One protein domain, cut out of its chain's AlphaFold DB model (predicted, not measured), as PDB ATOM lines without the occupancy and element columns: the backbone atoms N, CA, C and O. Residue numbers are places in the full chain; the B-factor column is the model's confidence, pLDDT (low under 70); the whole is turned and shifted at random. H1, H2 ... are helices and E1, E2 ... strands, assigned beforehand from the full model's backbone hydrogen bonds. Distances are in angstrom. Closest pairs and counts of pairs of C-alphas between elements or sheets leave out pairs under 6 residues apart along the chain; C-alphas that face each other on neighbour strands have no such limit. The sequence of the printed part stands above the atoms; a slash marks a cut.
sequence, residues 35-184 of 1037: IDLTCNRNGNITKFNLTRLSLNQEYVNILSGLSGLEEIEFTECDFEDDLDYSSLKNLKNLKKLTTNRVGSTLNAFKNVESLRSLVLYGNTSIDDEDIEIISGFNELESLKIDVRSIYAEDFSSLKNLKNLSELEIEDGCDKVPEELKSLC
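What this domain is: This is residues 35 to 184 of the 1037 residues of the protein "RNI-like protein" of Neocallimastix californiae (UniProt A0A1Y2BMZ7). With little regular structure, the printed part winds in stacked turns, alternating parallel strands E1 to E5 on one side with helices H1 to H4 on the other. Of 150 residues, 57 are in named elements, class mixed, with sheets E1 E2 and E3 E4 E5. It is compact: radius of gyration of the C-alphas 14.8 A, spans 43 by 30 by 23 A.

Where its parts are: Find C-alpha 49 at (13.654, -12.321, 54.701), opening E1, residues 49 to 51. Then read H1, 57 to 65; E2, 73 to 75; H2, 102 to 109; E3, 119 to 126; H3, 128 to 134; E4, 142 to 150, 18.1 A long; H4, 155 to 160; E5, 166 to 169.

How they stand to each other: E1 H1 E2, E3 H3 E4 and E4 H4 E5 are strand-helix-strand units with right-handed crossovers. Between E3 and E4, N 120 and O 144, 2.9 A apart, are within hydrogen-bond range. H3 touches H2, closest C-alphas 130 and 103, 6.2 A. O i to N i+4 pairs are within range throughout H2 and H3, 3 of 5 in H1, 0 of 2 in H4, with 2 of 3 O i to N i+3.

The domain as a whole: The printed part has no cut; E2 to H2 is a long link. Look for pLDDT under 70 at residues 35 to 45, among others.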
ATOM      1  N   ILE A  35      19.966  -9.802  55.173       63.50
ATOM      2  CA  ILE A  35      18.686 -10.500  55.504       63.50
ATOM      3  C   ILE A  35      17.936  -9.511  56.418       63.50
ATOM      4  O   ILE A  35      18.450  -8.411  56.627       63.50
ATOM      5  N   ASP A  36      16.783  -9.872  56.976       59.88
ATOM      6  CA  ASP A  36      15.948  -8.991  57.784       59.88
ATOM      7  C   ASP A  36      14.945  -9.856  58.668       59.88
ATOM      8  O   ASP A  36      14.814 -11.076  58.439       59.88
ATOM      9  N   LEU A  37      14.284  -9.312  59.730       68.00
ATOM     10  CA  LEU A  37      13.322  -9.998  60.664       68.00
ATOM     11  C   LEU A  37      12.252  -9.156  61.499       68.00
ATOM     12  O   LEU A  37      12.286  -7.951  61.616       68.00
ATOM     13  N   THR A  38      11.330  -9.742  62.295       54.88
ATOM     14  CA  THR A  38      10.533  -9.050  63.372       54.88
ATOM     15  C   THR A  38      10.056  -9.980  64.515       54.88
ATOM     16  O   THR A  38      10.452 -11.134  64.589       54.88
ATOM     17  N   CYS A  39       9.206  -9.520  65.450       64.38
ATOM     18  CA  CYS A  39       8.790 -10.222  66.674       64.38
ATOM     19  C   CYS A  39       7.388  -9.559  67.214       64.38
ATOM     20  O   CYS A  39       7.337  -8.347  67.060       64.38
ATOM     21  N   ASN A  40       6.256 -10.183  67.782       56.94
ATOM     22  CA  ASN A  40       4.885  -9.588  68.340       56.94
ATOM     23  C   ASN A  40       4.300  -9.452  69.925       56.94
ATOM     24  O   ASN A  40       3.426 -10.265  70.176       56.94
ATOM     25  N   ARG A  41       4.483  -8.665  71.112       46.72
ATOM     26  CA  ARG A  41       5.451  -7.976  72.167       46.72
ATOM     27  C   ARG A  41       5.476  -8.832  73.514       46.72
ATOM     28  O   ARG A  41       4.458  -8.844  74.184       46.72
ATOM     29  N   ASN A  42       6.564  -9.594  73.883       58.47
ATOM     30  CA  ASN A  42       6.647 -10.943  74.622       58.47
ATOM     31  C   ASN A  42       7.347 -12.251  73.966       58.47
ATOM     32  O   ASN A  42       7.454 -13.219  74.707       58.47
ATOM     33  N   GLY A  43       7.752 -12.322  72.666       51.19
ATOM     34  CA  GLY A  43       8.132 -13.359  71.590       51.19
ATOM     35  C   GLY A  43       8.090 -14.941  71.483       51.19
ATOM     36  O   GLY A  43       8.341 -15.647  72.449       51.19
ATOM     37  N   ASN A  44       7.885 -15.458  70.221       62.66
ATOM     38  CA  ASN A  44       8.249 -16.793  69.594       62.66
ATOM     39  C   ASN A  44       8.169 -16.869  68.002       62.66
ATOM     40  O   ASN A  44       7.129 -17.264  67.501       62.66
ATOM     41  N   ILE A  45       9.210 -16.498  67.231       69.44
ATOM     42  CA  ILE A  45       9.427 -16.047  65.806       69.44
ATOM     43  C   ILE A  45       8.468 -16.423  64.660       69.44
ATOM     44  O   ILE A  45       7.968 -17.526  64.672       69.44
ATOM     45  N   THR A  46       8.316 -15.561  63.620       71.94
ATOM     46  CA  THR A  46       7.683 -15.834  62.288       71.94
ATOM     47  C   THR A  46       8.384 -15.308  60.951       71.94
ATOM     48  O   THR A  46       9.509 -15.769  60.755       71.94
ATOM     49  N   LYS A  47       7.854 -14.385  60.081       71.69
ATOM     50  CA  LYS A  47       8.423 -13.852  58.774       71.69
ATOM     51  C   LYS A  47       9.934 -13.590  58.755       71.69
ATOM     52  O   LYS A  47      10.524 -13.358  59.790       71.69
ATOM     53  N   PHE A  48      10.635 -13.741  57.634       72.44
ATOM     54  CA  PHE A  48      12.069 -14.023  57.761       72.44
ATOM     55  C   PHE A  48      12.850 -13.869  56.450       72.44
ATOM     56  O   PHE A  48      12.974 -14.858  55.743       72.44
ATOM     57  N   ASN A  49      13.330 -12.675  56.095       71.12
ATOM     58  CA  ASN A  49      13.654 -12.321  54.701       71.12
ATOM     59  C   ASN A  49      15.117 -12.488  54.244       71.12
ATOM     60  O   ASN A  49      15.919 -11.560  54.294       71.12
ATOM     61  N   LEU A  50      15.466 -13.667  53.731       75.69
ATOM     62  CA  LEU A  50      16.844 -14.069  53.438       75.69
ATOM     63  C   LEU A  50      17.447 -13.431  52.164       75.69
ATOM     64  O   LEU A  50      17.037 -13.851  51.098       75.69
ATOM     65  N   THR A  51      18.452 -12.534  52.191       74.50
ATOM     66  CA  THR A  51      19.088 -11.936  50.978       74.50
ATOM     67  C   THR A  51      20.555 -12.383  50.679       74.50
ATOM     68  O   THR A  51      21.474 -12.295  51.488       74.50
ATOM     69  N   ARG A  52      20.846 -12.846  49.452       73.19
ATOM     70  CA  ARG A  52      22.206 -13.187  48.930       73.19
ATOM     71  C   ARG A  52      23.075 -14.226  49.686       73.19
ATOM     72  O   ARG A  52      24.158 -14.550  49.207       73.19
ATOM     73  N   LEU A  53      22.632 -14.792  50.807       70.31
ATOM     74  CA  LEU A  53      23.363 -15.793  51.599       70.31
ATOM     75  C   LEU A  53      23.445 -17.172  50.903       70.31
ATOM     76  O   LEU A  53      22.517 -17.600  50.218       70.31
ATOM     77  N   SER A  54      24.523 -17.925  51.161       76.12
ATOM     78  CA  SER A  54      24.601 -19.378  50.899       76.12
ATOM     79  C   SER A  54      24.396 -20.182  52.191       76.12
ATOM     80  O   SER A  54      25.152 -20.024  53.151       76.12
ATOM     81  N   LEU A  55      23.359 -21.025  52.240       67.75
ATOM     82  CA  LEU A  55      22.990 -21.799  53.430       67.75
ATOM     83  C   LEU A  55      23.953 -22.959  53.677       67.75
ATOM     84  O   LEU A  55      24.376 -23.642  52.750       67.75
ATOM     85  N   ASN A  56      24.222 -23.235  54.956       76.44
ATOM     86  CA  ASN A  56      24.952 -24.420  55.399       76.44
ATOM     87  C   ASN A  56      24.118 -25.245  56.402       76.44
ATOM     88  O   ASN A  56      23.038 -24.838  56.840       76.44
ATOM     89  N   GLN A  57      24.604 -26.433  56.772       78.56
ATOM     90  CA  GLN A  57      23.851 -27.366  57.619       78.56
ATOM     91  C   GLN A  57      23.514 -26.806  59.009       78.56
ATOM     92  O   GLN A  57      22.494 -27.198  59.575       78.56
ATOM     93  N   GLU A  58      24.364 -25.958  59.582       72.31
ATOM     94  CA  GLU A  58      24.150 -25.334  60.891       72.31
ATOM     95  C   GLU A  58      22.925 -24.422  60.804       72.31
ATOM     96  O   GLU A  58      21.932 -24.668  61.485       72.31
ATOM     97  N   TYR A  59      22.927 -23.518  59.821       72.81
ATOM     98  CA  TYR A  59      21.842 -22.576  59.543       72.81
ATOM     99  C   TYR A  59      20.507 -23.308  59.345       72.81
ATOM    100  O   TYR A  59      19.513 -22.961  59.966       72.81
ATOM    101  N   VAL A  60      20.501 -24.414  58.588       75.81
ATOM    102  CA  VAL A  60      19.319 -25.274  58.356       75.81
ATOM    103  C   VAL A  60      18.785 -25.962  59.624       75.81
ATOM    104  O   VAL A  60      17.601 -26.299  59.684       75.81
ATOM    105  N   ASN A  61      19.621 -26.210  60.639       75.00
ATOM    106  CA  ASN A  61      19.148 -26.763  61.913       75.00
ATOM    107  C   ASN A  61      18.498 -25.687  62.788       75.00
ATOM    108  O   ASN A  61      17.454 -25.965  63.375       75.00
ATOM    109  N   ILE A  62      19.078 -24.489  62.848       70.69
ATOM    110  CA  ILE A  62      18.571 -23.390  63.681       70.69
ATOM    111  C   ILE A  62      17.262 -22.852  63.065       70.69
ATOM    112  O   ILE A  62      16.253 -22.746  63.752       70.69
ATOM    113  N   LEU A  63      17.179 -22.783  61.726       77.06
ATOM    114  CA  LEU A  63      15.946 -22.572  60.945       77.06
ATOM    115  C   LEU A  63      14.752 -23.490  61.292       77.06
ATOM    116  O   LEU A  63      13.664 -23.292  60.756       77.06
ATOM    117  N   SER A  64      14.941 -24.567  62.061       77.44
ATOM    118  CA  SER A  64      14.046 -25.729  62.031       77.44
ATOM    119  C   SER A  64      13.239 -26.006  63.287       77.44
ATOM    120  O   SER A  64      12.159 -26.595  63.177       77.44
ATOM    121  N   GLY A  65      13.729 -25.641  64.470       72.31
ATOM    122  CA  GLY A  65      12.963 -25.749  65.707       72.31
ATOM    123  C   GLY A  65      12.237 -24.454  66.061       72.31
ATOM    124  O   GLY A  65      11.480 -24.476  67.030       72.31
ATOM    125  N   LEU A  66      12.385 -23.404  65.233       74.06
ATOM    126  CA  LEU A  66      11.620 -22.150  65.154       74.06
ATOM    127  C   LEU A  66      10.105 -22.357  65.335       74.06
ATOM    128  O   LEU A  66       9.305 -22.373  64.402       74.06
ATOM    129  N   SER A  67       9.685 -22.611  66.569       71.38
ATOM    130  CA  SER A  67       8.461 -23.394  66.781       71.38
ATOM    131  C   SER A  67       7.186 -22.571  66.660       71.38
ATOM    132  O   SER A  67       6.117 -23.140  66.437       71.38
ATOM    133  N   GLY A  68       7.303 -21.248  66.762       68.19
ATOM    134  CA  GLY A  68       6.249 -20.299  66.435       68.19
ATOM    135  C   GLY A  68       6.272 -19.805  64.989       68.19
ATOM    136  O   GLY A  68       5.398 -19.015  64.670       68.19
ATOM    137  N   LEU A  69       7.208 -20.264  64.137       83.38
ATOM    138  CA  LEU A  69       7.383 -19.773  62.759       83.38
ATOM    139  C   LEU A  69       6.058 -19.830  62.014       83.38
ATOM    140  O   LEU A  69       5.453 -20.888  62.037       83.38
ATOM    141  N   GLU A  70       5.620 -18.716  61.420       85.00
ATOM    142  CA  GLU A  70       4.337 -18.486  60.736       85.00
ATOM    143  C   GLU A  70       4.523 -17.895  59.330       85.00
ATOM    144  O   GLU A  70       3.655 -18.110  58.511       85.00
ATOM    145  N   GLU A  71       5.637 -17.256  58.978       85.56
ATOM    146  CA  GLU A  71       5.957 -16.766  57.629       85.56
ATOM    147  C   GLU A  71       7.483 -16.848  57.377       85.56
ATOM    148  O   GLU A  71       8.235 -16.952  58.336       85.56
ATOM    149  N   ILE A  72       7.992 -16.765  56.142       84.25
ATOM    150  CA  ILE A  72       9.445 -16.725  55.828       84.25
ATOM    151  C   ILE A  72       9.674 -16.175  54.410       84.25
ATOM    152  O   ILE A  72       8.758 -16.287  53.607       84.25
ATOM    153  N   GLU A  73      10.836 -15.598  54.077       86.12
ATOM    154  CA  GLU A  73      11.175 -15.108  52.727       86.12
ATOM    155  C   GLU A  73      12.635 -15.425  52.301       86.12
ATOM    156  O   GLU A  73      13.495 -15.612  53.152       86.12
ATOM    157  N   PHE A  74      12.938 -15.538  50.997       84.00
ATOM    158  CA  PHE A  74      14.296 -15.767  50.466       84.00
ATOM    159  C   PHE A  74      14.545 -15.056  49.113       84.00
ATOM    160  O   PHE A  74      14.122 -15.525  48.057       84.00
ATOM    161  N   THR A  75      15.320 -13.983  49.125       80.25
ATOM    162  CA  THR A  75      15.844 -13.210  47.992       80.25
ATOM    163  C   THR A  75      17.282 -13.624  47.636       80.25
ATOM    164  O   THR A  75      18.186 -13.607  48.454       80.25
ATOM    165  N   GLU A  76      17.568 -13.999  46.393       77.50
ATOM    166  CA  GLU A  76      18.921 -14.300  45.885       77.50
ATOM    167  C   GLU A  76      19.737 -15.370  46.655       77.50
ATOM    168  O   GLU A  76      20.894 -15.591  46.308       77.50
ATOM    169  N   CYS A  77      19.162 -16.093  47.620       75.06
ATOM    170  CA  CYS A  77      19.886 -17.048  48.465       75.06
ATOM    171  C   CYS A  77      20.044 -18.445  47.857       75.06
ATOM    172  O   CYS A  77      19.174 -18.932  47.136       75.06
ATOM    173  N   ASP A  78      21.146 -19.113  48.197       76.56
ATOM    174  CA  ASP A  78      21.481 -20.458  47.729       76.56
ATOM    175  C   ASP A  78      21.302 -21.527  48.819       76.56
ATOM    176  O   ASP A  78      21.658 -21.346  49.982       76.56
ATOM    177  N   PHE A  79      20.756 -22.670  48.405       79.38
ATOM    178  CA  PHE A  79      20.468 -23.852  49.221       79.38
ATOM    179  C   PHE A  79      21.275 -25.030  48.664       79.38
ATOM    180  O   PHE A  79      21.006 -25.474  47.545       79.38
ATOM    181  N   GLU A  80      22.247 -25.557  49.413       78.81
ATOM    182  CA  GLU A  80      23.075 -26.674  48.937       78.81
ATOM    183  C   GLU A  80      22.338 -28.033  49.003       78.81
ATOM    184  O   GLU A  80      21.593 -28.327  49.943       78.81
ATOM    185  N   ASP A  81      22.547 -28.881  47.986       70.56
ATOM    186  CA  ASP A  81      21.846 -30.165  47.788       70.56
ATOM    187  C   ASP A  81      22.187 -31.254  48.826       70.56
ATOM    188  O   ASP A  81      21.446 -32.235  48.957       70.56
ATOM    189  N   ASP A  82      23.324 -31.157  49.527       76.81
ATOM    190  CA  ASP A  82      23.798 -32.187  50.463       76.81
ATOM    191  C   ASP A  82      23.483 -31.905  51.945       76.81
ATOM    192  O   ASP A  82      23.889 -32.683  52.818       76.81
ATOM    193  N   LEU A  83      22.684 -30.868  52.223       80.06
ATOM    194  CA  LEU A  83      22.180 -30.532  53.558       80.06
ATOM    195  C   LEU A  83      20.899 -31.318  53.917       80.06
ATOM    196  O   LEU A  83      20.041 -31.597  53.079       80.06
ATOM    197  N   ASP A  84      20.739 -31.672  55.196       79.31
ATOM    198  CA  ASP A  84      19.545 -32.342  55.729       79.31
ATOM    199  C   ASP A  84      18.529 -31.313  56.249       79.31
ATOM    200  O   ASP A  84      18.567 -30.897  57.408       79.31
ATOM    201  N   TYR A  85      17.590 -30.940  55.379       85.88
ATOM    202  CA  TYR A  85      16.442 -30.074  55.679       85.88
ATOM    203  C   TYR A  85      15.285 -30.798  56.392       85.88
ATOM    204  O   TYR A  85      14.233 -30.211  56.649       85.88
ATOM    205  N   SER A  86      15.412 -32.095  56.709       82.94
ATOM    206  CA  SER A  86      14.276 -32.876  57.219       82.94
ATOM    207  C   SER A  86      13.801 -32.435  58.606       82.94
ATOM    208  O   SER A  86      12.738 -32.869  59.056       82.94
ATOM    209  N   SER A  87      14.552 -31.580  59.294       80.38
ATOM    210  CA  SER A  87      14.188 -30.930  60.549       80.38
ATOM    211  C   SER A  87      13.063 -29.889  60.393       80.38
ATOM    212  O   SER A  87      12.196 -29.840  61.270       80.38
ATOM    213  N   LEU A  88      12.989 -29.163  59.264       85.56
ATOM    214  CA  LEU A  88      12.057 -28.040  59.014       85.56
ATOM    215  C   LEU A  88      10.566 -28.403  59.181       85.56
ATOM    216  O   LEU A  88       9.734 -27.554  59.465       85.56
ATOM    217  N   LYS A  89      10.191 -29.686  59.129       83.94
ATOM    218  CA  LYS A  89       8.827 -30.154  59.476       83.94
ATOM    219  C   LYS A  89       8.361 -29.827  60.907       83.94
ATOM    220  O   LYS A  89       7.229 -30.132  61.285       83.94
ATOM    221  N   ASN A  90       9.255 -29.343  61.768       81.06
ATOM    222  CA  ASN A  90       8.927 -28.978  63.142       81.06
ATOM    223  C   ASN A  90       8.296 -27.581  63.262       81.06
ATOM    224  O   ASN A  90       7.667 -27.331  64.293       81.06
ATOM    225  N   LEU A  91       8.378 -26.768  62.202       84.31
ATOM    226  CA  LEU A  91       7.815 -25.423  62.028       84.31
ATOM    227  C   LEU A  91       6.283 -25.454  61.908       84.31
ATOM    228  O   LEU A  91       5.703 -25.173  60.868       84.31
ATOM    229  N   LYS A  92       5.608 -25.900  62.969       83.38
ATOM    230  CA  LYS A  92       4.194 -26.328  62.942       83.38
ATOM    231  C   LYS A  92       3.166 -25.206  62.949       83.38
ATOM    232  O   LYS A  92       1.973 -25.503  62.906       83.38
ATOM    233  N   ASN A  93       3.613 -23.961  63.026       79.69
ATOM    234  CA  ASN A  93       2.759 -22.798  62.852       79.69
ATOM    235  C   ASN A  93       3.001 -22.120  61.494       79.69
ATOM    236  O   ASN A  93       2.325 -21.136  61.220       79.69
ATOM    237  N   LEU A  94       3.911 -22.639  60.648       92.00
ATOM    238  CA  LEU A  94       4.422 -21.926  59.474       92.00
ATOM    239  C   LEU A  94       3.335 -21.855  58.418       92.00
ATOM    240  O   LEU A  94       2.969 -22.902  57.897       92.00
ATOM    241  N   LYS A  95       2.811 -20.646  58.184       88.88
ATOM    242  CA  LYS A  95       1.727 -20.268  57.273       88.88
ATOM    243  C   LYS A  95       2.285 -19.744  55.949       88.88
ATOM    244  O   LYS A  95       1.959 -20.359  54.953       88.88
ATOM    245  N   LYS A  96       3.092 -18.683  55.882       90.06
ATOM    246  CA  LYS A  96       3.637 -18.151  54.615       90.06
ATOM    247  C   LYS A  96       5.053 -18.644  54.320       90.06
ATOM    248  O   LYS A  96       5.822 -18.928  55.228       90.06
ATOM    249  N   LEU A  97       5.411 -18.710  53.048       92.19
ATOM    250  CA  LEU A  97       6.791 -18.819  52.574       92.19
ATOM    251  C   LEU A  97       6.887 -17.996  51.291       92.19
ATOM    252  O   LEU A  97       6.059 -18.170  50.407       92.19
ATOM    253  N   THR A  98       7.877 -17.124  51.187       91.94
ATOM    254  CA  THR A  98       8.185 -16.320  50.007       91.94
ATOM    255  C   THR A  98       9.578 -16.719  49.493       91.94
ATOM    256  O   THR A  98      10.450 -17.038  50.297       91.94
ATOM    257  N   THR A  99       9.848 -16.769  48.188       88.50
ATOM    258  CA  THR A  99      11.218 -17.020  47.681       88.50
ATOM    259  C   THR A  99      11.380 -16.670  46.204       88.50
ATOM    260  O   THR A  99      10.469 -16.906  45.409       88.50
ATOM    261  N   ASN A 100      12.567 -16.181  45.824       83.19
ATOM    262  CA  ASN A 100      12.988 -16.016  44.431       83.19
ATOM    263  C   ASN A 100      14.027 -17.051  43.941       83.19
ATOM    264  O   ASN A 100      14.423 -17.047  42.774       83.19
ATOM    265  N   ARG A 101      14.416 -18.014  44.790       84.19
ATOM    266  CA  ARG A 101      15.259 -19.179  44.442       84.19
ATOM    267  C   ARG A 101      14.488 -20.473  44.719       84.19
ATOM    268  O   ARG A 101      14.765 -21.230  45.648       84.19
ATOM    269  N   VAL A 102      13.449 -20.682  43.913       83.50
ATOM    270  CA  VAL A 102      12.278 -21.487  44.284       83.50
ATOM    271  C   VAL A 102      12.557 -22.977  44.512       83.50
ATOM    272  O   VAL A 102      12.315 -23.452  45.618       83.50
ATOM    273  N   GLY A 103      13.048 -23.729  43.521       80.88
ATOM    274  CA  GLY A 103      13.006 -25.201  43.587       80.88
ATOM    275  C   GLY A 103      13.804 -25.828  44.741       80.88
ATOM    276  O   GLY A 103      13.326 -26.731  45.430       80.88
ATOM    277  N   SER A 104      14.998 -25.307  45.036       77.69
ATOM    278  CA  SER A 104      15.795 -25.763  46.183       77.69
ATOM    279  C   SER A 104      15.179 -25.341  47.528       77.69
ATOM    280  O   SER A 104      15.160 -26.148  48.462       77.69
ATOM    281  N   THR A 105      14.560 -24.155  47.598       85.88
ATOM    282  CA  THR A 105      13.763 -23.712  48.759       85.88
ATOM    283  C   THR A 105      12.555 -24.633  48.997       85.88
ATOM    284  O   THR A 105      12.362 -25.144  50.102       85.88
ATOM    285  N   LEU A 106      11.746 -24.916  47.969       90.50
ATOM    286  CA  LEU A 106      10.577 -25.800  48.078       90.50
ATOM    287  C   LEU A 106      10.979 -27.212  48.515       90.50
ATOM    288  O   LEU A 106      10.367 -27.788  49.418       90.50
ATOM    289  N   ASN A 107      12.048 -27.754  47.926       85.88
ATOM    290  CA  ASN A 107      12.602 -29.062  48.268       85.88
ATOM    291  C   ASN A 107      12.994 -29.179  49.755       85.88
ATOM    292  O   ASN A 107      12.795 -30.243  50.354       85.88
ATOM    293  N   ALA A 108      13.490 -28.095  50.360       88.31
ATOM    294  CA  ALA A 108      13.758 -28.016  51.791       88.31
ATOM    295  C   ALA A 108      12.458 -28.011  52.624       88.31
ATOM    296  O   ALA A 108      12.267 -28.863  53.500       88.31
ATOM    297  N   PHE A 109      11.531 -27.097  52.326       89.50
ATOM    298  CA  PHE A 109      10.346 -26.842  53.158       89.50
ATOM    299  C   PHE A 109       9.178 -27.829  52.962       89.50
ATOM    300  O   PHE A 109       8.273 -27.856  53.796       89.50
ATOM    301  N   LYS A 110       9.209 -28.722  51.959       87.62
ATOM    302  CA  LYS A 110       8.141 -29.689  51.577       87.62
ATOM    303  C   LYS A 110       7.547 -30.619  52.651       87.62
ATOM    304  O   LYS A 110       6.680 -31.432  52.347       87.62
ATOM    305  N   ASN A 111       8.040 -30.574  53.888       85.56
ATOM    306  CA  ASN A 111       7.521 -31.353  55.017       85.56
ATOM    307  C   ASN A 111       6.818 -30.480  56.081       85.56
ATOM    308  O   ASN A 111       6.454 -30.991  57.140       85.56
ATOM    309  N   VAL A 112       6.652 -29.176  55.836       87.88
ATOM    310  CA  VAL A 112       5.916 -28.238  56.699       87.88
ATOM    311  C   VAL A 112       4.412 -28.412  56.476       87.88
ATOM    312  O   VAL A 112       3.856 -27.962  55.481       87.88
ATOM    313  N   GLU A 113       3.733 -29.093  57.400       83.50
ATOM    314  CA  GLU A 113       2.310 -29.456  57.253       83.50
ATOM    315  C   GLU A 113       1.326 -28.287  57.499       83.50
ATOM    316  O   GLU A 113       0.120 -28.464  57.331       83.50
ATOM    317  N   SER A 114       1.809 -27.113  57.917       85.94
ATOM    318  CA  SER A 114       0.998 -25.981  58.398       85.94
ATOM    319  C   SER A 114       0.787 -24.835  57.401       85.94
ATOM    320  O   SER A 114       0.030 -23.920  57.726       85.94
ATOM    321  N   LEU A 115       1.447 -24.876  56.236       93.44
ATOM    322  CA  LEU A 115       1.537 -23.752  55.295       93.44
ATOM    323  C   LEU A 115       0.148 -23.340  54.768       93.44
ATOM    324  O   LEU A 115      -0.623 -24.193  54.334       93.44
ATOM    325  N   ARG A 116      -0.153 -22.035  54.830       88.75
ATOM    326  CA  ARG A 116      -1.401 -21.353  54.429       88.75
ATOM    327  C   ARG A 116      -1.217 -20.310  53.322       88.75
ATOM    328  O   ARG A 116      -2.176 -20.054  52.616       88.75
ATOM    329  N   SER A 117      -0.030 -19.751  53.115       90.25
ATOM    330  CA  SER A 117       0.296 -18.866  51.992       90.25
ATOM    331  C   SER A 117       1.651 -19.261  51.393       90.25
ATOM    332  O   SER A 117       2.502 -19.831  52.075       90.25
ATOM    333  N   LEU A 118       1.864 -19.021  50.105       93.94
ATOM    334  CA  LEU A 118       3.128 -19.318  49.433       93.94
ATOM    335  C   LEU A 118       3.312 -18.342  48.274       93.94
ATOM    336  O   LEU A 118       2.403 -18.196  47.470       93.94
ATOM    337  N   VAL A 119       4.458 -17.674  48.195       91.19
ATOM    338  CA  VAL A 119       4.751 -16.619  47.220       91.19
ATOM    339  C   VAL A 119       6.074 -16.934  46.525       91.19
ATOM    340  O   VAL A 119       7.138 -16.940  47.131       91.19
ATOM    341  N   LEU A 120       6.028 -17.237  45.238       90.62
ATOM    342  CA  LEU A 120       7.195 -17.657  44.463       90.62
ATOM    343  C   LEU A 120       7.436 -16.591  43.403       90.62
ATOM    344  O   LEU A 120       6.523 -16.366  42.619       90.62
ATOM    345  N   TYR A 121       8.595 -15.924  43.380       83.06
ATOM    346  CA  TYR A 121       8.779 -14.750  42.513       83.06
ATOM    347  C   TYR A 121      10.120 -14.665  41.759       83.06
ATOM    348  O   TYR A 121      11.058 -15.416  42.014       83.06
ATOM    349  N   GLY A 122      10.226 -13.741  40.805       76.56
ATOM    350  CA  GLY A 122      11.481 -13.298  40.203       76.56
ATOM    351  C   GLY A 122      12.124 -14.240  39.170       76.56
ATOM    352  O   GLY A 122      11.479 -15.005  38.451       76.56
ATOM    353  N   ASN A 123      13.451 -14.124  39.036       73.31
ATOM    354  CA  ASN A 123      14.257 -14.651  37.922       73.31
ATOM    355  C   ASN A 123      14.552 -16.167  38.026       73.31
ATOM    356  O   ASN A 123      15.697 -16.609  37.924       73.31
ATOM    357  N   THR A 124      13.508 -16.962  38.241       76.88
ATOM    358  CA  THR A 124      13.566 -18.391  38.564       76.88
ATOM    359  C   THR A 124      12.519 -19.191  37.778       76.88
ATOM    360  O   THR A 124      11.857 -18.658  36.886       76.88
ATOM    361  N   SER A 125      12.393 -20.488  38.053       86.56
ATOM    362  CA  SER A 125      11.443 -21.367  37.362       86.56
ATOM    363  C   SER A 125      10.906 -22.472  38.259       86.56
ATOM    364  O   SER A 125      11.603 -22.883  39.184       86.56
ATOM    365  N   ILE A 126       9.725 -22.995  37.917       87.12
ATOM    366  CA  ILE A 126       9.097 -24.148  38.586       87.12
ATOM    367  C   ILE A 126       8.758 -25.278  37.611       87.12
ATOM    368  O   ILE A 126       8.346 -25.013  36.475       87.12
ATOM    369  N   ASP A 127       8.884 -26.530  38.055       88.38
ATOM    370  CA  ASP A 127       8.505 -27.726  37.288       88.38
ATOM    371  C   ASP A 127       7.465 -28.632  37.991       88.38
ATOM    372  O   ASP A 127       6.856 -28.258  38.994       88.38
ATOM    373  N   ASP A 128       7.155 -29.794  37.402       85.81
ATOM    374  CA  ASP A 128       6.133 -30.707  37.934       85.81
ATOM    375  C   ASP A 128       6.490 -31.291  39.321       85.81
ATOM    376  O   ASP A 128       5.578 -31.632  40.075       85.81
ATOM    377  N   GLU A 129       7.776 -31.402  39.689       88.06
ATOM    378  CA  GLU A 129       8.194 -31.869  41.022       88.06
ATOM    379  C   GLU A 129       7.977 -30.767  42.077       88.06
ATOM    380  O   GLU A 129       7.495 -31.060  43.176       88.06
ATOM    381  N   ASP A 130       8.184 -29.493  41.715       91.12
ATOM    382  CA  ASP A 130       7.790 -28.340  42.538       91.12
ATOM    383  C   ASP A 130       6.269 -28.294  42.752       91.12
ATOM    384  O   ASP A 130       5.793 -28.129  43.874       91.12
ATOM    385  N   ILE A 131       5.475 -28.496  41.694       91.38
ATOM    386  CA  ILE A 131       4.006 -28.502  41.781       91.38
ATOM    387  C   ILE A 131       3.467 -29.726  42.550       91.38
ATOM    388  O   ILE A 131       2.451 -29.616  43.251       91.38
ATOM    389  N   GLU A 132       4.132 -30.889  42.499       88.56
ATOM    390  CA  GLU A 132       3.807 -32.014  43.390       88.56
ATOM    391  C   GLU A 132       4.116 -31.654  44.857       88.56
ATOM    392  O   GLU A 132       3.261 -31.880  45.721       88.56
ATOM    393  N   ILE A 133       5.256 -31.004  45.134       91.00
ATOM    394  CA  ILE A 133       5.621 -30.493  46.468       91.00
ATOM    395  C   ILE A 133       4.588 -29.491  47.002       91.00
ATOM    396  O   ILE A 133       4.081 -29.688  48.109       91.00
ATOM    397  N   ILE A 134       4.222 -28.467  46.224       91.81
ATOM    398  CA  ILE A 134       3.265 -27.428  46.646       91.81
ATOM    399  C   ILE A 134       1.901 -28.042  46.977       91.81
ATOM    400  O   ILE A 134       1.278 -27.692  47.978       91.81
ATOM    401  N   SER A 135       1.459 -29.039  46.204       88.44
ATOM    402  CA  SER A 135       0.215 -29.765  46.488       88.44
ATOM    403  C   SER A 135       0.228 -30.570  47.801       88.44
ATOM    404  O   SER A 135      -0.829 -30.998  48.277       88.44
ATOM    405  N   GLY A 136       1.413 -30.779  48.388       86.50
ATOM    406  CA  GLY A 136       1.623 -31.402  49.691       86.50
ATOM    407  C   GLY A 136       1.334 -30.484  50.884       86.50
ATOM    408  O   GLY A 136       1.072 -30.989  51.981       86.50
ATOM    409  N   PHE A 137       1.297 -29.163  50.687       90.62
ATOM    410  CA  PHE A 137       0.952 -28.178  51.716       90.62
ATOM    411  C   PHE A 137      -0.563 -28.147  51.968       90.62
ATOM    412  O   PHE A 137      -1.254 -27.195  51.645       90.62
ATOM    413  N   ASN A 138      -1.117 -29.228  52.521       84.31
ATOM    414  CA  ASN A 138      -2.562 -29.512  52.536       84.31
ATOM    415  C   ASN A 138      -3.460 -28.430  53.181       84.31
ATOM    416  O   ASN A 138      -4.670 -28.452  52.942       84.31
ATOM    417  N   GLU A 139      -2.892 -27.527  53.983       87.69
ATOM    418  CA  GLU A 139      -3.591 -26.421  54.644       87.69
ATOM    419  C   GLU A 139      -3.582 -25.101  53.841       87.69
ATOM    420  O   GLU A 139      -4.178 -24.138  54.317       87.69
ATOM    421  N   LEU A 140      -2.972 -25.063  52.643       91.81
ATOM    422  CA  LEU A 140      -2.763 -23.842  51.850       91.81
ATOM    423  C   LEU A 140      -4.084 -23.127  51.505       91.81
ATOM    424  O   LEU A 140      -5.008 -23.744  50.970       91.81
ATOM    425  N   GLU A 141      -4.138 -21.829  51.811       87.44
ATOM    426  CA  GLU A 141      -5.263 -20.886  51.665       87.44
ATOM    427  C   GLU A 141      -4.982 -19.808  50.592       87.44
ATOM    428  O   GLU A 141      -5.916 -19.314  49.962       87.44
ATOM    429  N   SER A 142      -3.706 -19.514  50.330       83.06
ATOM    430  CA  SER A 142      -3.184 -18.509  49.396       83.06
ATOM    431  C   SER A 142      -1.964 -19.058  48.636       83.06
ATOM    432  O   SER A 142      -1.145 -19.785  49.205       83.06
ATOM    433  N   LEU A 143      -1.828 -18.747  47.346       88.75
ATOM    434  CA  LEU A 143      -0.670 -19.125  46.527       88.75
ATOM    435  C   LEU A 143      -0.443 -18.084  45.425       88.75
ATOM    436  O   LEU A 143      -1.279 -17.979  44.534       88.75
ATOM    437  N   LYS A 144       0.683 -17.363  45.466       86.19
ATOM    438  CA  LYS A 144       1.165 -16.452  44.419       86.19
ATOM    439  C   LYS A 144       2.380 -17.045  43.702       86.19
ATOM    440  O   LYS A 144       3.305 -17.546  44.345       86.19
ATOM    441  N   ILE A 145       2.389 -16.976  42.376       86.38
ATOM    442  CA  ILE A 145       3.484 -17.415  41.507       86.38
ATOM    443  C   ILE A 145       3.704 -16.354  40.418       86.38
ATOM    444  O   ILE A 145       2.826 -16.117  39.595       86.38
ATOM    445  N   ASP A 146       4.890 -15.759  40.443       80.75
ATOM    446  CA  ASP A 146       5.347 -14.542  39.751       80.75
ATOM    447  C   ASP A 146       6.779 -14.817  39.231       80.75
ATOM    448  O   ASP A 146       7.761 -14.171  39.596       80.75
ATOM    449  N   VAL A 147       6.950 -15.957  38.544       78.06
ATOM    450  CA  VAL A 147       8.264 -16.544  38.227       78.06
ATOM    451  C   VAL A 147       8.506 -16.583  36.728       78.06
ATOM    452  O   VAL A 147       7.706 -17.118  35.961       78.06
ATOM    453  N   ARG A 148       9.707 -16.157  36.327       81.94
ATOM    454  CA  ARG A 148      10.151 -16.023  34.928       81.94
ATOM    455  C   ARG A 148       9.841 -17.213  34.000       81.94
ATOM    456  O   ARG A 148       9.826 -17.035  32.777       81.94
ATOM    457  N   SER A 149       9.693 -18.445  34.493       78.94
ATOM    458  CA  SER A 149       9.241 -19.573  33.661       78.94
ATOM    459  C   SER A 149       8.538 -20.694  34.431       78.94
ATOM    460  O   SER A 149       9.131 -21.364  35.273       78.94
ATOM    461  N   ILE A 150       7.301 -21.000  34.033       82.56
ATOM    462  CA  ILE A 150       6.527 -22.142  34.538       82.56
ATOM    463  C   ILE A 150       6.639 -23.334  33.571       82.56
ATOM    464  O   ILE A 150       5.897 -23.436  32.586       82.56
ATOM    465  N   TYR A 151       7.550 -24.264  33.871       81.00
ATOM    466  CA  TYR A 151       7.791 -25.476  33.077       81.00
ATOM    467  C   TYR A 151       6.866 -26.650  33.423       81.00
ATOM    468  O   TYR A 151       6.729 -27.548  32.596       81.00
ATOM    469  N   ALA A 152       6.196 -26.625  34.577       78.50
ATOM    470  CA  ALA A 152       5.207 -27.634  34.961       78.50
ATOM    471  C   ALA A 152       4.087 -27.801  33.908       78.50
ATOM    472  O   ALA A 152       3.553 -26.810  33.390       78.50
ATOM    473  N   GLU A 153       3.708 -29.046  33.610       73.88
ATOM    474  CA  GLU A 153       2.624 -29.410  32.690       73.88
ATOM    475  C   GLU A 153       1.335 -29.853  33.422       73.88
ATOM    476  O   GLU A 153       0.252 -29.658  32.865       73.88
ATOM    477  N   ASP A 154       1.396 -30.393  34.654       75.81
ATOM    478  CA  ASP A 154       0.224 -30.934  35.383       75.81
ATOM    479  C   ASP A 154      -0.035 -30.269  36.754       75.81
ATOM    480  O   ASP A 154       0.266 -30.800  37.824       75.81
ATOM    481  N   PHE A 155      -0.746 -29.139  36.728       83.12
ATOM    482  CA  PHE A 155      -1.264 -28.454  37.924       83.12
ATOM    483  C   PHE A 155      -2.436 -29.180  38.605       83.12
ATOM    484  O   PHE A 155      -3.010 -28.683  39.580       83.12
ATOM    485  N   SER A 156      -2.844 -30.363  38.128       78.38
ATOM    486  CA  SER A 156      -4.024 -31.035  38.667       78.38
ATOM    487  C   SER A 156      -3.821 -31.601  40.072       78.38
ATOM    488  O   SER A 156      -4.802 -31.998  40.702       78.38
ATOM    489  N   SER A 157      -2.608 -31.589  40.615       81.12
ATOM    490  CA  SER A 157      -2.346 -31.857  42.031       81.12
ATOM    491  C   SER A 157      -2.946 -30.781  42.960       81.12
ATOM    492  O   SER A 157      -3.483 -31.131  44.014       81.12
ATOM    493  N   LEU A 158      -2.970 -29.501  42.553       83.69
ATOM    494  CA  LEU A 158      -3.373 -28.374  43.411       83.69
ATOM    495  C   LEU A 158      -4.843 -28.419  43.859       83.69
ATOM    496  O   LEU A 158      -5.156 -27.941  44.942       83.69
ATOM    497  N   LYS A 159      -5.743 -29.110  43.136       78.38
ATOM    498  CA  LYS A 159      -7.139 -29.350  43.589       78.38
ATOM    499  C   LYS A 159      -7.252 -30.125  44.915       78.38
ATOM    500  O   LYS A 159      -8.345 -30.306  45.450       78.38
ATOM    501  N   ASN A 160      -6.140 -30.661  45.419       78.19
ATOM    502  CA  ASN A 160      -6.071 -31.278  46.737       78.19
ATOM    503  C   ASN A 160      -5.985 -30.242  47.873       78.19
ATOM    504  O   ASN A 160      -6.354 -30.590  48.998       78.19
ATOM    505  N   LEU A 161      -5.574 -29.004  47.589       82.62
ATOM    506  CA  LEU A 161      -5.544 -27.869  48.512       82.62
ATOM    507  C   LEU A 161      -6.980 -27.364  48.716       82.62
ATOM    508  O   LEU A 161      -7.526 -26.627  47.902       82.62
ATOM    509  N   LYS A 162      -7.654 -27.862  49.759       79.88
ATOM    510  CA  LYS A 162      -9.108 -27.663  49.959       79.88
ATOM    511  C   LYS A 162      -9.465 -26.400  50.735       79.88
ATOM    512  O   LYS A 162     -10.650 -26.083  50.824       79.88
ATOM    513  N   ASN A 163      -8.462 -25.736  51.299       76.00
ATOM    514  CA  ASN A 163      -8.614 -24.465  51.991       76.00
ATOM    515  C   ASN A 163      -8.306 -23.280  51.057       76.00
ATOM    516  O   ASN A 163      -8.620 -22.153  51.414       76.00
ATOM    517  N   LEU A 164      -7.740 -23.541  49.868       82.25
ATOM    518  CA  LEU A 164      -7.284 -22.528  48.921       82.25
ATOM    519  C   LEU A 164      -8.440 -21.603  48.518       82.25
ATOM    520  O   LEU A 164      -9.459 -22.053  47.989       82.25
ATOM    521  N   SER A 165      -8.259 -20.319  48.803       72.56
ATOM    522  CA  SER A 165      -9.211 -19.222  48.609       72.56
ATOM    523  C   SER A 165      -8.642 -18.069  47.776       72.56
ATOM    524  O   SER A 165      -9.408 -17.220  47.335       72.56
ATOM    525  N   GLU A 166      -7.334 -18.072  47.525       72.12
ATOM    526  CA  GLU A 166      -6.596 -17.110  46.705       72.12
ATOM    527  C   GLU A 166      -5.537 -17.880  45.895       72.12
ATOM    528  O   GLU A 166      -4.883 -18.781  46.430       72.12
ATOM    529  N   LEU A 167      -5.412 -17.592  44.596       76.88
ATOM    530  CA  LEU A 167      -4.505 -18.303  43.691       76.88
ATOM    531  C   LEU A 167      -4.046 -17.401  42.539       76.88
ATOM    532  O   LEU A 167      -4.644 -17.403  41.471       76.88
ATOM    533  N   GLU A 168      -2.964 -16.665  42.725       76.44
ATOM    534  CA  GLU A 168      -2.356 -15.844  41.681       76.44
ATOM    535  C   GLU A 168      -1.246 -16.643  40.972       76.44
ATOM    536  O   GLU A 168      -0.297 -17.093  41.608       76.44
ATOM    537  N   ILE A 169      -1.351 -16.868  39.658       77.75
ATOM    538  CA  ILE A 169      -0.288 -17.517  38.869       77.75
ATOM    539  C   ILE A 169      -0.131 -16.796  37.526       77.75
ATOM    540  O   ILE A 169      -0.924 -17.023  36.605       77.75
ATOM    541  N   GLU A 170       0.933 -15.998  37.413       68.50
ATOM    542  CA  GLU A 170       1.395 -15.345  36.182       68.50
ATOM    543  C   GLU A 170       1.511 -16.372  35.038       68.50
ATOM    544  O   GLU A 170       2.128 -17.427  35.205       68.50
ATOM    545  N   ASP A 171       0.852 -16.112  33.900       61.56
ATOM    546  CA  ASP A 171       0.777 -16.959  32.687       61.56
ATOM    547  C   ASP A 171       0.374 -18.450  32.873       61.56
ATOM    548  O   ASP A 171       0.249 -19.207  31.904       61.56
ATOM    549  N   GLY A 172       0.131 -18.912  34.105       60.25
ATOM    550  CA  GLY A 172      -0.033 -20.328  34.442       60.25
ATOM    551  C   GLY A 172      -1.454 -20.752  34.814       60.25
ATOM    552  O   GLY A 172      -1.759 -21.947  34.724       60.25
ATOM    553  N   CYS A 173      -2.345 -19.815  35.166       66.88
ATOM    554  CA  CYS A 173      -3.719 -20.129  35.589       66.88
ATOM    555  C   CYS A 173      -4.516 -20.968  34.569       66.88
ATOM    556  O   CYS A 173      -5.417 -21.703  34.965       66.88
ATOM    557  N   ASP A 174      -4.175 -20.964  33.276       65.88
ATOM    558  CA  ASP A 174      -4.906 -21.762  32.280       65.88
ATOM    559  C   ASP A 174      -4.642 -23.286  32.386       65.88
ATOM    560  O   ASP A 174      -5.497 -24.095  32.008       65.88
ATOM    561  N   LYS A 175      -3.503 -23.686  32.982       71.06
ATOM    562  CA  LYS A 175      -3.160 -25.087  33.316       71.06
ATOM    563  C   LYS A 175      -3.846 -25.578  34.602       71.06
ATOM    564  O   LYS A 175      -3.974 -26.788  34.807       71.06
ATOM    565  N   VAL A 176      -4.267 -24.661  35.478       70.56
ATOM    566  CA  VAL A 176      -4.910 -24.961  36.769       70.56
ATOM    567  C   VAL A 176      -6.271 -25.640  36.544       70.56
ATOM    568  O   VAL A 176      -6.980 -25.308  35.593       70.56
ATOM    569  N   PRO A 177      -6.698 -26.588  37.401       71.56
ATOM    570  CA  PRO A 177      -8.039 -27.158  37.329       71.56
ATOM    571  C   PRO A 177      -9.153 -26.105  37.339       71.56
ATOM    572  O   PRO A 177      -9.196 -25.240  38.208       71.56
ATOM    573  N   GLU A 178     -10.127 -26.263  36.440       63.97
ATOM    574  CA  GLU A 178     -11.338 -25.426  36.312       63.97
ATOM    575  C   GLU A 178     -12.112 -25.220  37.634       63.97
ATOM    576  O   GLU A 178     -12.862 -24.262  37.776       63.97
ATOM    577  N   GLU A 179     -11.940 -26.122  38.606       62.66
ATOM    578  CA  GLU A 179     -12.556 -26.062  39.940       62.66
ATOM    579  C   GLU A 179     -11.867 -25.053  40.891       62.66
ATOM    580  O   GLU A 179     -12.436 -24.744  41.935       62.66
ATOM    581  N   LEU A 180     -10.678 -24.541  40.533       63.94
ATOM    582  CA  LEU A 180      -9.913 -23.511  41.260       63.94
ATOM    583  C   LEU A 180      -9.612 -22.246  40.430       63.94
ATOM    584  O   LEU A 180      -9.256 -21.229  41.018       63.94
ATOM    585  N   LYS A 181      -9.782 -22.257  39.095       69.44
ATOM    586  CA  LYS A 181      -9.515 -21.087  38.221       69.44
ATOM    587  C   LYS A 181     -10.221 -19.792  38.655       69.44
ATOM    588  O   LYS A 181      -9.737 -18.712  38.356       69.44
ATOM    589  N   SER A 182     -11.342 -19.883  39.374       61.28
ATOM    590  CA  SER A 182     -12.081 -18.723  39.897       61.28
ATOM    591  C   SER A 182     -11.411 -18.002  41.077       61.28
ATOM    592  O   SER A 182     -12.052 -17.149  41.681       61.28
ATOM    593  N   LEU A 183     -10.189 -18.390  41.453       59.12
ATOM    594  CA  LEU A 183      -9.395 -17.773  42.522       59.12
ATOM    595  C   LEU A 183      -8.181 -16.984  41.981       59.12
ATOM    596  O   LEU A 183      -7.458 -16.389  42.774       59.12
ATOM    597  N   CYS A 184      -7.984 -16.962  40.654       63.84
ATOM    598  CA  CYS A 184      -7.026 -16.090  39.968       63.84
ATOM    599  C   CYS A 184      -7.687 -14.741  39.642       63.84
ATOM    600  O   CYS A 184      -8.505 -14.681  38.721       63.84
TER     601      CYS A 184